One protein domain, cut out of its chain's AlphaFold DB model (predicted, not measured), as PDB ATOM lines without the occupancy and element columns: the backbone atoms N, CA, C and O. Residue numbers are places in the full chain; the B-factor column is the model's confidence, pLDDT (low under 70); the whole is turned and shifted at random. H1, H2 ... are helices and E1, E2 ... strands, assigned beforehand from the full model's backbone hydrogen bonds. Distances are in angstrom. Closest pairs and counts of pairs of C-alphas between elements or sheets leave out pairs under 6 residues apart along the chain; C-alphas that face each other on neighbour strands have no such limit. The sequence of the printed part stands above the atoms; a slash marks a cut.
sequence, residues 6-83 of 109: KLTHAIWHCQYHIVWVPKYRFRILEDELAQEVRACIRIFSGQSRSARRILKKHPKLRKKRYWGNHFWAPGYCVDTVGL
ATOM      1  N   LYS A   6     371.949 249.695 152.982       87.31
ATOM      2  CA  LYS A   6     372.203 249.600 151.541       87.31
ATOM      3  C   LYS A   6     373.075 250.759 151.052       87.31
ATOM      4  O   LYS A   6     372.855 251.903 151.435       87.31
ATOM      5  N   LEU A   7     374.004 250.431 150.160       89.38
ATOM      6  CA  LEU A   7     374.751 251.295 149.244       89.38
ATOM      7  C   LEU A   7     374.452 250.849 147.808       89.38
ATOM      8  O   LEU A   7     373.715 249.886 147.585       89.38
ATOM      9  N   THR A   8     375.044 251.527 146.828       87.56
ATOM     10  CA  THR A   8     374.867 251.232 145.398       87.56
ATOM     11  C   THR A   8     375.133 249.762 145.062       87.56
ATOM     12  O   THR A   8     374.325 249.135 144.380       87.56
ATOM     13  N   HIS A   9     376.212 249.194 145.609       86.69
ATOM     14  CA  HIS A   9     376.662 247.830 145.302       86.69
ATOM     15  C   HIS A   9     376.740 246.906 146.523       86.69
ATOM     16  O   HIS A   9     377.196 245.776 146.400       86.69
ATOM     17  N   ALA A  10     376.300 247.357 147.700       88.19
ATOM     18  CA  ALA A  10     376.397 246.566 148.924       88.19
ATOM     19  C   ALA A  10     375.111 246.649 149.740       88.19
ATOM     20  O   ALA A  10     374.569 247.731 149.963       88.19
ATOM     21  N   ILE A  11     374.648 245.501 150.227       88.25
ATOM     22  CA  ILE A  11     373.599 245.402 151.238       88.25
ATOM     23  C   ILE A  11     374.197 244.639 152.404       88.25
ATOM     24  O   ILE A  11     374.749 243.560 152.213       88.25
ATOM     25  N   TRP A  12     374.115 245.208 153.601       86.81
ATOM     26  CA  TRP A  12     374.724 244.607 154.778       86.81
ATOM     27  C   TRP A  12     373.837 244.736 156.006       86.81
ATOM     28  O   TRP A  12     372.993 245.630 156.135       86.81
ATOM     29  N   HIS A  13     374.060 243.820 156.935       85.69
ATOM     30  CA  HIS A  13     373.470 243.819 158.257       85.69
ATOM     31  C   HIS A  13     374.539 243.346 159.234       85.69
ATOM     32  O   HIS A  13     374.864 242.166 159.288       85.69
ATOM     33  N   CYS A  14     375.117 244.295 159.968       85.19
ATOM     34  CA  CYS A  14     376.148 244.006 160.954       85.19
ATOM     35  C   CYS A  14     375.565 244.260 162.339       85.19
ATOM     36  O   CYS A  14     375.273 245.409 162.686       85.19
ATOM     37  N   GLN A  15     375.382 243.198 163.118       86.06
ATOM     38  CA  GLN A  15     375.107 243.306 164.543       86.06
ATOM     39  C   GLN A  15     376.310 242.762 165.307       86.06
ATOM     40  O   GLN A  15     377.058 241.906 164.838       86.06
ATOM     41  N   TYR A  16     376.525 243.312 166.489       87.25
ATOM     42  CA  TYR A  16     377.654 242.944 167.323       87.25
ATOM     43  C   TYR A  16     377.168 242.767 168.749       87.25
ATOM     44  O   TYR A  16     376.422 243.603 169.266       87.25
ATOM     45  N   HIS A  17     377.622 241.699 169.386       89.62
ATOM     46  CA  HIS A  17     377.551 241.542 170.827       89.62
ATOM     47  C   HIS A  17     378.859 242.065 171.399       89.62
ATOM     48  O   HIS A  17     379.908 241.465 171.207       89.62
ATOM     49  N   ILE A  18     378.802 243.215 172.067       88.75
ATOM     50  CA  ILE A  18     379.969 243.843 172.689       88.75
ATOM     51  C   ILE A  18     379.827 243.733 174.203       88.75
ATOM     52  O   ILE A  18     378.803 244.124 174.768       88.75
ATOM     53  N   VAL A  19     380.873 243.238 174.862       90.69
ATOM     54  CA  VAL A  19     380.926 243.077 176.316       90.69
ATOM     55  C   VAL A  19     382.083 243.893 176.884       90.69
ATOM     56  O   VAL A  19     383.253 243.676 176.554       90.69
ATOM     57  N   TRP A  20     381.749 244.813 177.791       90.62
ATOM     58  CA  TRP A  20     382.700 245.573 178.600       90.62
ATOM     59  C   TRP A  20     382.597 245.181 180.066       90.62
ATOM     60  O   TRP A  20     381.512 244.893 180.568       90.62
ATOM     61  N   VAL A  21     383.727 245.240 180.768       91.06
ATOM     62  CA  VAL A  21     383.807 244.891 182.189       91.06
ATOM     63  C   VAL A  21     384.403 246.063 182.971       91.06
ATOM     64  O   VAL A  21     385.416 246.622 182.534       91.06
ATOM     65  N   PRO A  22     383.806 246.477 184.107       91.38
ATOM     66  CA  PRO A  22     384.393 247.508 184.959       91.38
ATOM     67  C   PRO A  22     385.814 247.136 185.383       91.38
ATOM     68  O   PRO A  22     386.125 245.955 185.581       91.38
ATOM     69  N   LYS A  23     386.694 248.132 185.534       88.69
ATOM     70  CA  LYS A  23     388.075 247.888 185.980       88.69
ATOM     71  C   LYS A  23     388.053 247.130 187.313       88.69
ATOM     72  O   LYS A  23     387.246 247.429 188.190       88.69
ATOM     73  N   TYR A  24     388.920 246.127 187.435       88.75
ATOM     74  CA  TYR A  24     388.996 245.221 188.590       88.75
ATOM     75  C   TYR A  24     387.732 244.385 188.853       88.75
ATOM     76  O   TYR A  24     387.621 243.759 189.903       88.75
ATOM     77  N   ARG A  25     386.791 244.333 187.896       88.06
ATOM     78  CA  ARG A  25     385.560 243.527 187.963       88.06
ATOM     79  C   ARG A  25     384.694 243.831 189.189       88.06
ATOM     80  O   ARG A  25     383.967 242.965 189.671       88.06
ATOM     81  N   PHE A  26     384.752 245.064 189.693       86.62
ATOM     82  CA  PHE A  26     383.891 245.466 190.796       86.62
ATOM     83  C   PHE A  26     382.419 245.368 190.384       86.62
ATOM     84  O   PHE A  26     382.014 245.907 189.351       86.62
ATOM     85  N   ARG A  27     381.608 244.724 191.229       87.12
ATOM     86  CA  ARG A  27     380.146 244.681 191.102       87.12
ATOM     87  C   ARG A  27     379.577 246.042 191.493       87.12
ATOM     88  O   ARG A  27     379.282 246.298 192.650       87.12
ATOM     89  N   ILE A  28     379.625 246.975 190.547       86.81
ATOM     90  CA  ILE A  28     379.148 248.354 190.722       86.81
ATOM     91  C   ILE A  28     378.015 248.702 189.763       86.81
ATOM     92  O   ILE A  28     377.373 249.728 189.941       86.81
ATOM     93  N   LEU A  29     377.798 247.892 188.723       88.19
ATOM     94  CA  LEU A  29     376.773 248.121 187.707       88.19
ATOM     95  C   LEU A  29     375.400 247.698 188.240       88.19
ATOM     96  O   LEU A  29     374.782 246.776 187.719       88.19
ATOM     97  N   GLU A  30     374.950 248.389 189.277       87.81
ATOM     98  CA  GLU A  30     373.672 248.182 189.953       87.81
ATOM     99  C   GLU A  30     372.834 249.470 189.863       87.81
ATOM    100  O   GLU A  30     373.372 250.568 189.667       87.81
ATOM    101  N   ASP A  31     371.511 249.313 189.932       89.19
ATOM    102  CA  ASP A  31     370.513 250.386 190.025       89.19
ATOM    103  C   ASP A  31     370.720 251.560 189.046       89.19
ATOM    104  O   ASP A  31     370.776 251.388 187.821       89.19
ATOM    105  N   GLU A  32     370.817 252.778 189.586       88.94
ATOM    106  CA  GLU A  32     370.965 254.026 188.842       88.94
ATOM    107  C   GLU A  32     372.262 254.043 188.018       88.94
ATOM    108  O   GLU A  32     372.269 254.502 186.872       88.94
ATOM    109  N   LEU A  33     373.358 253.488 188.556       88.75
ATOM    110  CA  LEU A  33     374.634 253.467 187.841       88.75
ATOM    111  C   LEU A  33     374.545 252.571 186.603       88.75
ATOM    112  O   LEU A  33     375.058 252.941 185.545       88.75
ATOM    113  N   ALA A  34     373.872 251.422 186.706       89.75
ATOM    114  CA  ALA A  34     373.656 250.525 185.572       89.75
ATOM    115  C   ALA A  34     372.844 251.196 184.455       89.75
ATOM    116  O   ALA A  34     373.181 251.070 183.272       89.75
ATOM    117  N   GLN A  35     371.793 251.932 184.823       90.88
ATOM    118  CA  GLN A  35     370.955 252.659 183.869       90.88
ATOM    119  C   GLN A  35     371.738 253.771 183.163       90.88
ATOM    120  O   GLN A  35     371.681 253.876 181.933       90.88
ATOM    121  N   GLU A  36     372.537 254.543 183.903       88.69
ATOM    122  CA  GLU A  36     373.370 255.603 183.328       88.69
ATOM    123  C   GLU A  36     374.452 255.035 182.404       88.69
ATOM    124  O   GLU A  36     374.675 255.549 181.304       88.69
ATOM    125  N   VAL A  37     375.110 253.949 182.817       89.69
ATOM    126  CA  VAL A  37     376.105 253.246 181.999       89.69
ATOM    127  C   VAL A  37     375.467 252.766 180.695       89.69
ATOM    128  O   VAL A  37     376.017 253.012 179.619       89.69
ATOM    129  N   ARG A  38     374.276 252.158 180.765       88.38
ATOM    130  CA  ARG A  38     373.513 251.716 179.587       88.38
ATOM    131  C   ARG A  38     373.167 252.885 178.661       88.38
ATOM    132  O   ARG A  38     373.323 252.758 177.445       88.38
ATOM    133  N   ALA A  39     372.731 254.016 179.211       88.69
ATOM    134  CA  ALA A  39     372.441 255.218 178.432       88.69
ATOM    135  C   ALA A  39     373.704 255.760 177.745       88.69
ATOM    136  O   ALA A  39     373.699 256.015 176.542       88.69
ATOM    137  N   CYS A  40     374.818 255.853 178.476       87.75
ATOM    138  CA  CYS A  40     376.098 256.301 177.932       87.75
ATOM    139  C   CYS A  40     376.594 255.399 176.797       87.75
ATOM    140  O   CYS A  40     377.090 255.897 175.787       87.75
ATOM    141  N   ILE A  41     376.452 254.084 176.951       86.31
ATOM    142  CA  ILE A  41     376.808 253.107 175.919       86.31
ATOM    143  C   ILE A  41     375.957 253.309 174.665       86.31
ATOM    144  O   ILE A  41     376.512 253.373 173.573       86.31
ATOM    145  N   ARG A  42     374.636 253.467 174.811       82.56
ATOM    146  CA  ARG A  42     373.725 253.697 173.677       82.56
ATOM    147  C   ARG A  42     374.010 254.998 172.929       82.56
ATOM    148  O   ARG A  42     373.854 255.035 171.715       82.56
ATOM    149  N   ILE A  43     374.401 256.052 173.645       83.88
ATOM    150  CA  ILE A  43     374.657 257.372 173.051       83.88
ATOM    151  C   ILE A  43     376.013 257.409 172.347       83.88
ATOM    152  O   ILE A  43     376.132 257.954 171.254       83.88
ATOM    153  N   PHE A  44     377.056 256.883 172.988       80.88
ATOM    154  CA  PHE A  44     378.420 257.057 172.494       80.88
ATOM    155  C   PHE A  44     378.951 255.871 171.701       80.88
ATOM    156  O   PHE A  44     379.964 256.040 171.023       80.88
ATOM    157  N   SER A  45     378.348 254.688 171.846       75.12
ATOM    158  CA  SER A  45     378.849 253.418 171.302       75.12
ATOM    159  C   SER A  45     380.348 253.215 171.565       75.12
ATOM    160  O   SER A  45     381.070 252.659 170.744       75.12
ATOM    161  N   GLY A  46     380.841 253.722 172.702       76.94
ATOM    162  CA  GLY A  46     382.269 253.871 172.955       76.94
ATOM    163  C   GLY A  46     382.632 253.922 174.437       76.94
ATOM    164  O   GLY A  46     382.032 254.647 175.243       76.94
ATOM    165  N   GLN A  47     383.675 253.171 174.786       78.94
ATOM    166  CA  GLN A  47     384.146 252.960 176.155       78.94
ATOM    167  C   GLN A  47     384.718 254.245 176.795       78.94
ATOM    168  O   GLN A  47     384.431 254.556 177.950       78.94
ATOM    169  N   SER A  48     385.468 255.052 176.038       78.00
ATOM    170  CA  SER A  48     386.153 256.242 176.576       78.00
ATOM    171  C   SER A  48     385.196 257.390 176.908       78.00
ATOM    172  O   SER A  48     385.298 258.017 177.965       78.00
ATOM    173  N   ARG A  49     384.234 257.666 176.017       80.94
ATOM    174  CA  ARG A  49     383.241 258.737 176.215       80.94
ATOM    175  C   ARG A  49     382.264 258.387 177.338       80.94
ATOM    176  O   ARG A  49     381.955 259.252 178.157       80.94
ATOM    177  N   SER A  50     381.852 257.119 177.423       84.38
ATOM    178  CA  SER A  50     381.015 256.636 178.525       84.38
ATOM    179  C   SER A  50     381.736 256.746 179.872       84.38
ATOM    180  O   SER A  50     381.197 257.369 180.786       84.38
ATOM    181  N   ALA A  51     382.981 256.267 179.977       84.19
ATOM    182  CA  ALA A  51     383.775 256.357 181.207       84.19
ATOM    183  C   ALA A  51     383.885 257.794 181.739       84.19
ATOM    184  O   ALA A  51     383.660 258.039 182.926       84.19
ATOM    185  N   ARG A  52     384.191 258.761 180.862       85.19
ATOM    186  CA  ARG A  52     384.362 260.167 181.261       85.19
ATOM    187  C   ARG A  52     383.062 260.774 181.796       85.19
ATOM    188  O   ARG A  52     383.097 261.496 182.792       85.19
ATOM    189  N   ARG A  53     381.920 260.469 181.166       87.25
ATOM    190  CA  ARG A  53     380.599 260.949 181.608       87.25
ATOM    191  C   ARG A  53     380.193 260.333 182.946       87.25
ATOM    192  O   ARG A  53     379.818 261.075 183.853       87.25
ATOM    193  N   ILE A  54     380.354 259.018 183.096       88.94
ATOM    194  CA  ILE A  54     380.032 258.288 184.331       88.94
ATOM    195  C   ILE A  54     380.857 258.827 185.509       88.94
ATOM    196  O   ILE A  54     380.307 259.160 186.556       88.94
ATOM    197  N   LEU A  55     382.172 258.989 185.335       87.19
ATOM    198  CA  LEU A  55     383.055 259.475 186.401       87.19
ATOM    199  C   LEU A  55     382.826 260.950 186.763       87.19
ATOM    200  O   LEU A  55     383.109 261.341 187.897       87.19
ATOM    201  N   LYS A  56     382.312 261.767 185.830       87.56
ATOM    202  CA  LYS A  56     381.886 263.147 186.111       87.56
ATOM    203  C   LYS A  56     380.604 263.171 186.949       87.56
ATOM    204  O   LYS A  56     380.528 263.944 187.898       87.56
ATOM    205  N   LYS A  57     379.622 262.326 186.611       87.94
ATOM    206  CA  LYS A  57     378.318 262.268 187.291       87.94
ATOM    207  C   LYS A  57     378.385 261.572 188.658       87.94
ATOM    208  O   LYS A  57     377.652 261.946 189.565       87.94
ATOM    209  N   HIS A  58     379.314 260.630 188.842       87.38
ATOM    210  CA  HIS A  58     379.489 259.884 190.095       87.38
ATOM    211  C   HIS A  58     380.892 260.086 190.712       87.38
ATOM    212  O   HIS A  58     381.720 259.167 190.699       87.38
ATOM    213  N   PRO A  59     381.180 261.250 191.337       85.38
ATOM    214  CA  PRO A  59     382.492 261.550 191.926       85.38
ATOM    215  C   PRO A  59     382.944 260.553 193.002       85.38
ATOM    216  O   PRO A  59     384.142 260.351 193.203       85.38
ATOM    217  N   LYS A  60     381.993 259.893 193.680       83.88
ATOM    218  CA  LYS A  60     382.259 258.863 194.700       83.88
ATOM    219  C   LYS A  60     383.096 257.696 194.147       83.88
ATOM    220  O   LYS A  60     383.923 257.147 194.872       83.88
ATOM    221  N   LEU A  61     382.952 257.364 192.859       83.69
ATOM    222  CA  LEU A  61     383.706 256.285 192.206       83.69
ATOM    223  C   LEU A  61     385.204 256.605 192.074       83.69
ATOM    224  O   LEU A  61     386.035 255.704 192.212       83.69
ATOM    225  N   ARG A  62     385.548 257.886 191.875       75.62
ATOM    226  CA  ARG A  62     386.941 258.358 191.759       75.62
ATOM    227  C   ARG A  62     387.700 258.272 193.083       75.62
ATOM    228  O   ARG A  62     388.903 258.049 193.069       75.62
ATOM    229  N   LYS A  63     387.006 258.445 194.214       70.56
ATOM    230  CA  LYS A  63     387.630 258.507 195.546       70.56
ATOM    231  C   LYS A  63     388.014 257.139 196.121       70.56
ATOM    232  O   LYS A  63     388.945 257.080 196.907       70.56
ATOM    233  N   LYS A  64     387.301 256.059 195.768       65.88
ATOM    234  CA  LYS A  64     387.509 254.728 196.377       65.88
ATOM    235  C   LYS A  64     388.108 253.670 195.448       65.88
ATOM    236  O   LYS A  64     388.979 252.933 195.881       65.88
ATOM    237  N   ARG A  65     387.603 253.528 194.216       68.44
ATOM    238  CA  ARG A  65     387.869 252.335 193.374       68.44
ATOM    239  C   ARG A  65     388.539 252.631 192.031       68.44
ATOM    240  O   ARG A  65     389.227 251.761 191.508       68.44
ATOM    241  N   TYR A  66     388.373 253.836 191.482       74.00
ATOM    242  CA  TYR A  66     388.847 254.187 190.136       74.00
ATOM    243  C   TYR A  66     389.744 255.431 190.142       74.00
ATOM    244  O   TYR A  66     389.374 256.497 189.638       74.00
ATOM    245  N   TRP A  67     390.943 255.292 190.713       67.19
ATOM    246  CA  TRP A  67     391.992 256.308 190.621       67.19
ATOM    247  C   TRP A  67     392.529 256.395 189.178       67.19
ATOM    248  O   TRP A  67     392.660 255.376 188.495       67.19
ATOM    249  N   GLY A  68     392.779 257.612 188.683       69.69
ATOM    250  CA  GLY A  68     393.295 257.839 187.323       69.69
ATOM    251  C   GLY A  68     392.254 257.919 186.194       69.69
ATOM    252  O   GLY A  68     392.611 257.791 185.036       69.69
ATOM    253  N   ASN A  69     390.966 258.148 186.482       70.44
ATOM    254  CA  ASN A  69     389.901 258.337 185.474       70.44
ATOM    255  C   ASN A  69     389.628 257.149 184.515       70.44
ATOM    256  O   ASN A  69     388.987 257.321 183.477       70.44
ATOM    257  N   HIS A  70     390.037 255.932 184.873       80.44
ATOM    258  CA  HIS A  70     389.766 254.725 184.085       80.44
ATOM    259  C   HIS A  70     388.628 253.916 184.707       80.44
ATOM    260  O   HIS A  70     388.837 253.268 185.724       80.44
ATOM    261  N   PHE A  71     387.435 253.949 184.106       87.50
ATOM    262  CA  PHE A  71     386.261 253.217 184.607       87.50
ATOM    263  C   PHE A  71     386.229 251.747 184.158       87.50
ATOM    264  O   PHE A  71     385.874 250.857 184.926       87.50
ATOM    265  N   TRP A  72     386.617 251.478 182.915       89.88
ATOM    266  CA  TRP A  72     386.576 250.139 182.339       89.88
ATOM    267  C   TRP A  72     387.929 249.428 182.432       89.88
ATOM    268  O   TRP A  72     388.978 250.074 182.512       89.88
ATOM    269  N   ALA A  73     387.902 248.095 182.423       90.31
ATOM    270  CA  ALA A  73     389.095 247.289 182.210       90.31
ATOM    271  C   ALA A  73     389.660 247.538 180.795       90.31
ATOM    272  O   ALA A  73     388.896 247.886 179.890       90.31
ATOM    273  N   PRO A  74     390.980 247.378 180.593       87.75
ATOM    274  CA  PRO A  74     391.553 247.430 179.256       87.75
ATOM    275  C   PRO A  74     390.949 246.327 178.378       87.75
ATOM    276  O   PRO A  74     390.836 245.178 178.806       87.75
ATOM    277  N   GLY A  75     390.572 246.691 177.153       86.44
ATOM    278  CA  GLY A  75     389.987 245.776 176.175       86.44
ATOM    279  C   GLY A  75     388.480 245.552 176.326       86.44
ATOM    280  O   GLY A  75     387.805 246.113 177.197       86.44
ATOM    281  N   TYR A  76     387.947 244.752 175.406       91.38
ATOM    282  CA  TYR A  76     386.548 244.337 175.340       91.38
ATOM    283  C   TYR A  76     386.418 243.050 174.530       91.38
ATOM    284  O   TYR A  76     387.276 242.757 173.699       91.38
ATOM    285  N   CYS A  77     385.358 242.285 174.779       91.44
ATOM    286  CA  CYS A  77     385.006 241.138 173.946       91.44
ATOM    287  C   CYS A  77     383.961 241.580 172.918       91.44
ATOM    288  O   CYS A  77     383.059 242.357 173.250       91.44
ATOM    289  N   VAL A  78     384.102 241.116 171.678       91.88
ATOM    290  CA  VAL A  78     383.139 241.347 170.603       91.88
ATOM    291  C   VAL A  78     382.887 240.048 169.854       91.88
ATOM    292  O   VAL A  78     383.829 239.331 169.529       91.88
ATOM    293  N   ASP A  79     381.618 239.778 169.576       89.56
ATOM    294  CA  ASP A  79     381.172 238.696 168.709       89.56
ATOM    295  C   ASP A  79     380.238 239.247 167.624       89.56
ATOM    296  O   ASP A  79     379.484 240.204 167.856       89.56
ATOM    297  N   THR A  80     380.312 238.679 166.424       87.56
ATOM    298  CA  THR A  80     379.448 239.054 165.303       87.56
ATOM    299  C   THR A  80     378.158 238.266 165.358       87.56
ATOM    300  O   THR A  80     378.159 237.042 165.384       87.56
ATOM    301  N   VAL A  81     377.042 238.975 165.266       80.81
ATOM    302  CA  VAL A  81     375.720 238.375 165.101       80.81
ATOM    303  C   VAL A  81     375.142 238.985 163.842       80.81
ATOM    304  O   VAL A  81     375.295 240.185 163.632       80.81
ATOM    305  N   GLY A  82     374.490 238.229 162.961       69.44
ATOM    306  CA  GLY A  82     373.807 238.980 161.906       69.44
ATOM    307  C   GLY A  82     373.307 238.306 160.663       69.44
ATOM    308  O   GLY A  82     372.624 239.005 159.919       69.44
ATOM    309  N   LEU A  83     373.560 237.025 160.423       71.88
ATOM    310  CA  LEU A  83     372.941 236.348 159.289       71.88
ATOM    311  C   LEU A  83     372.216 235.096 159.764       71.88
ATOM    312  O   LEU A  83     372.834 234.078 160.057       71.88
TER     313      LEU A  83
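AT A GLANCE: This is residues 6 to 83 of the 109 residues of the protein "Y1_Tnp domain-containing protein" of Geothermobacter hydrogeniphilus (UniProt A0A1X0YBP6). A narrow ribbon of two antiparallel strands, E1 and E2, extends from a helical head, in which H1 and H2 make a hairpin and the short H3 follows at the far end. Two long links, residues 20 to 30 and 65 to 76, join ribbon and head, and beyond E1 the first printed residues, 6 to 11, stick out as a free tail that adds to the length. The printed part has 78 residues, with two named strands and three named helices in the order E1, H1, H2, H3, E2, and its class is mixed, helices and strands. The whole is loose, with a radius of gyration of the C-alphas of 15.4 A, and the C-alphas span 52 by 23 by 20 A.

HOW THE PARTS SIT: The sheet has two strands, E1, residues 15 to 19, and E2, residues 77 to 81, antiparallel with 158 degrees between their directions. The C-alphas of Ile 18 and Val 78 face each other at 4.5 A. N 17 and O 79 are 2.8 A apart and N 79 and O 17 are 2.9 A apart, both within hydrogen-bond range. H1, residues 31 to 44, and H2, residues 47 to 57, form a helical hairpin. They touch, with the C-alphas of Cys 40 and Ser 50 closest at 5.0 A, and run opposite ways at a steep tilt of 45 degrees. H3, residues 59 to 64, is close to H2 but not clearly touching. Their closest C-alphas, those of Leu 55 and Leu 61, are 6.7 A apart, and their lines are about perpendicular at 81 degrees. H1 and H3 are apart. H2 is apart from both E1 and E2. In H1 and H2 every O i to N i+4 pair is within hydrogen-bond range; in H3 0 of 2 are, beside 2 of 3 O i to N i+3 pairs.

IN THESE COORDINATES: E1 begins at C-alpha 15, at (375.107, 243.306, 164.543), and is 13.1 A long from first to last C-alpha. E2 is also 13.1 A long and ends at C-alpha 81, at (375.720, 238.375, 165.101). H1, the longest helix, measures 20.4 A and begins at C-alpha 31, at (370.513, 250.386, 190.025). H2 measures 15.6 A and H3 9.6 A.

THE WHOLE: The two C-alphas farthest apart, those of His 9 and Lys 64, are separated by 52.7 A. The printed part has no cut. The links from E1 to H1 and from H3 to E2 are long, with 11 and 12 residues, while those from H1 to H2 and from H2 to H3 are tight. The mean pLDDT of the printed part is 84.7, and residues 64 to 65, 67 to 68 and 82 are under 70.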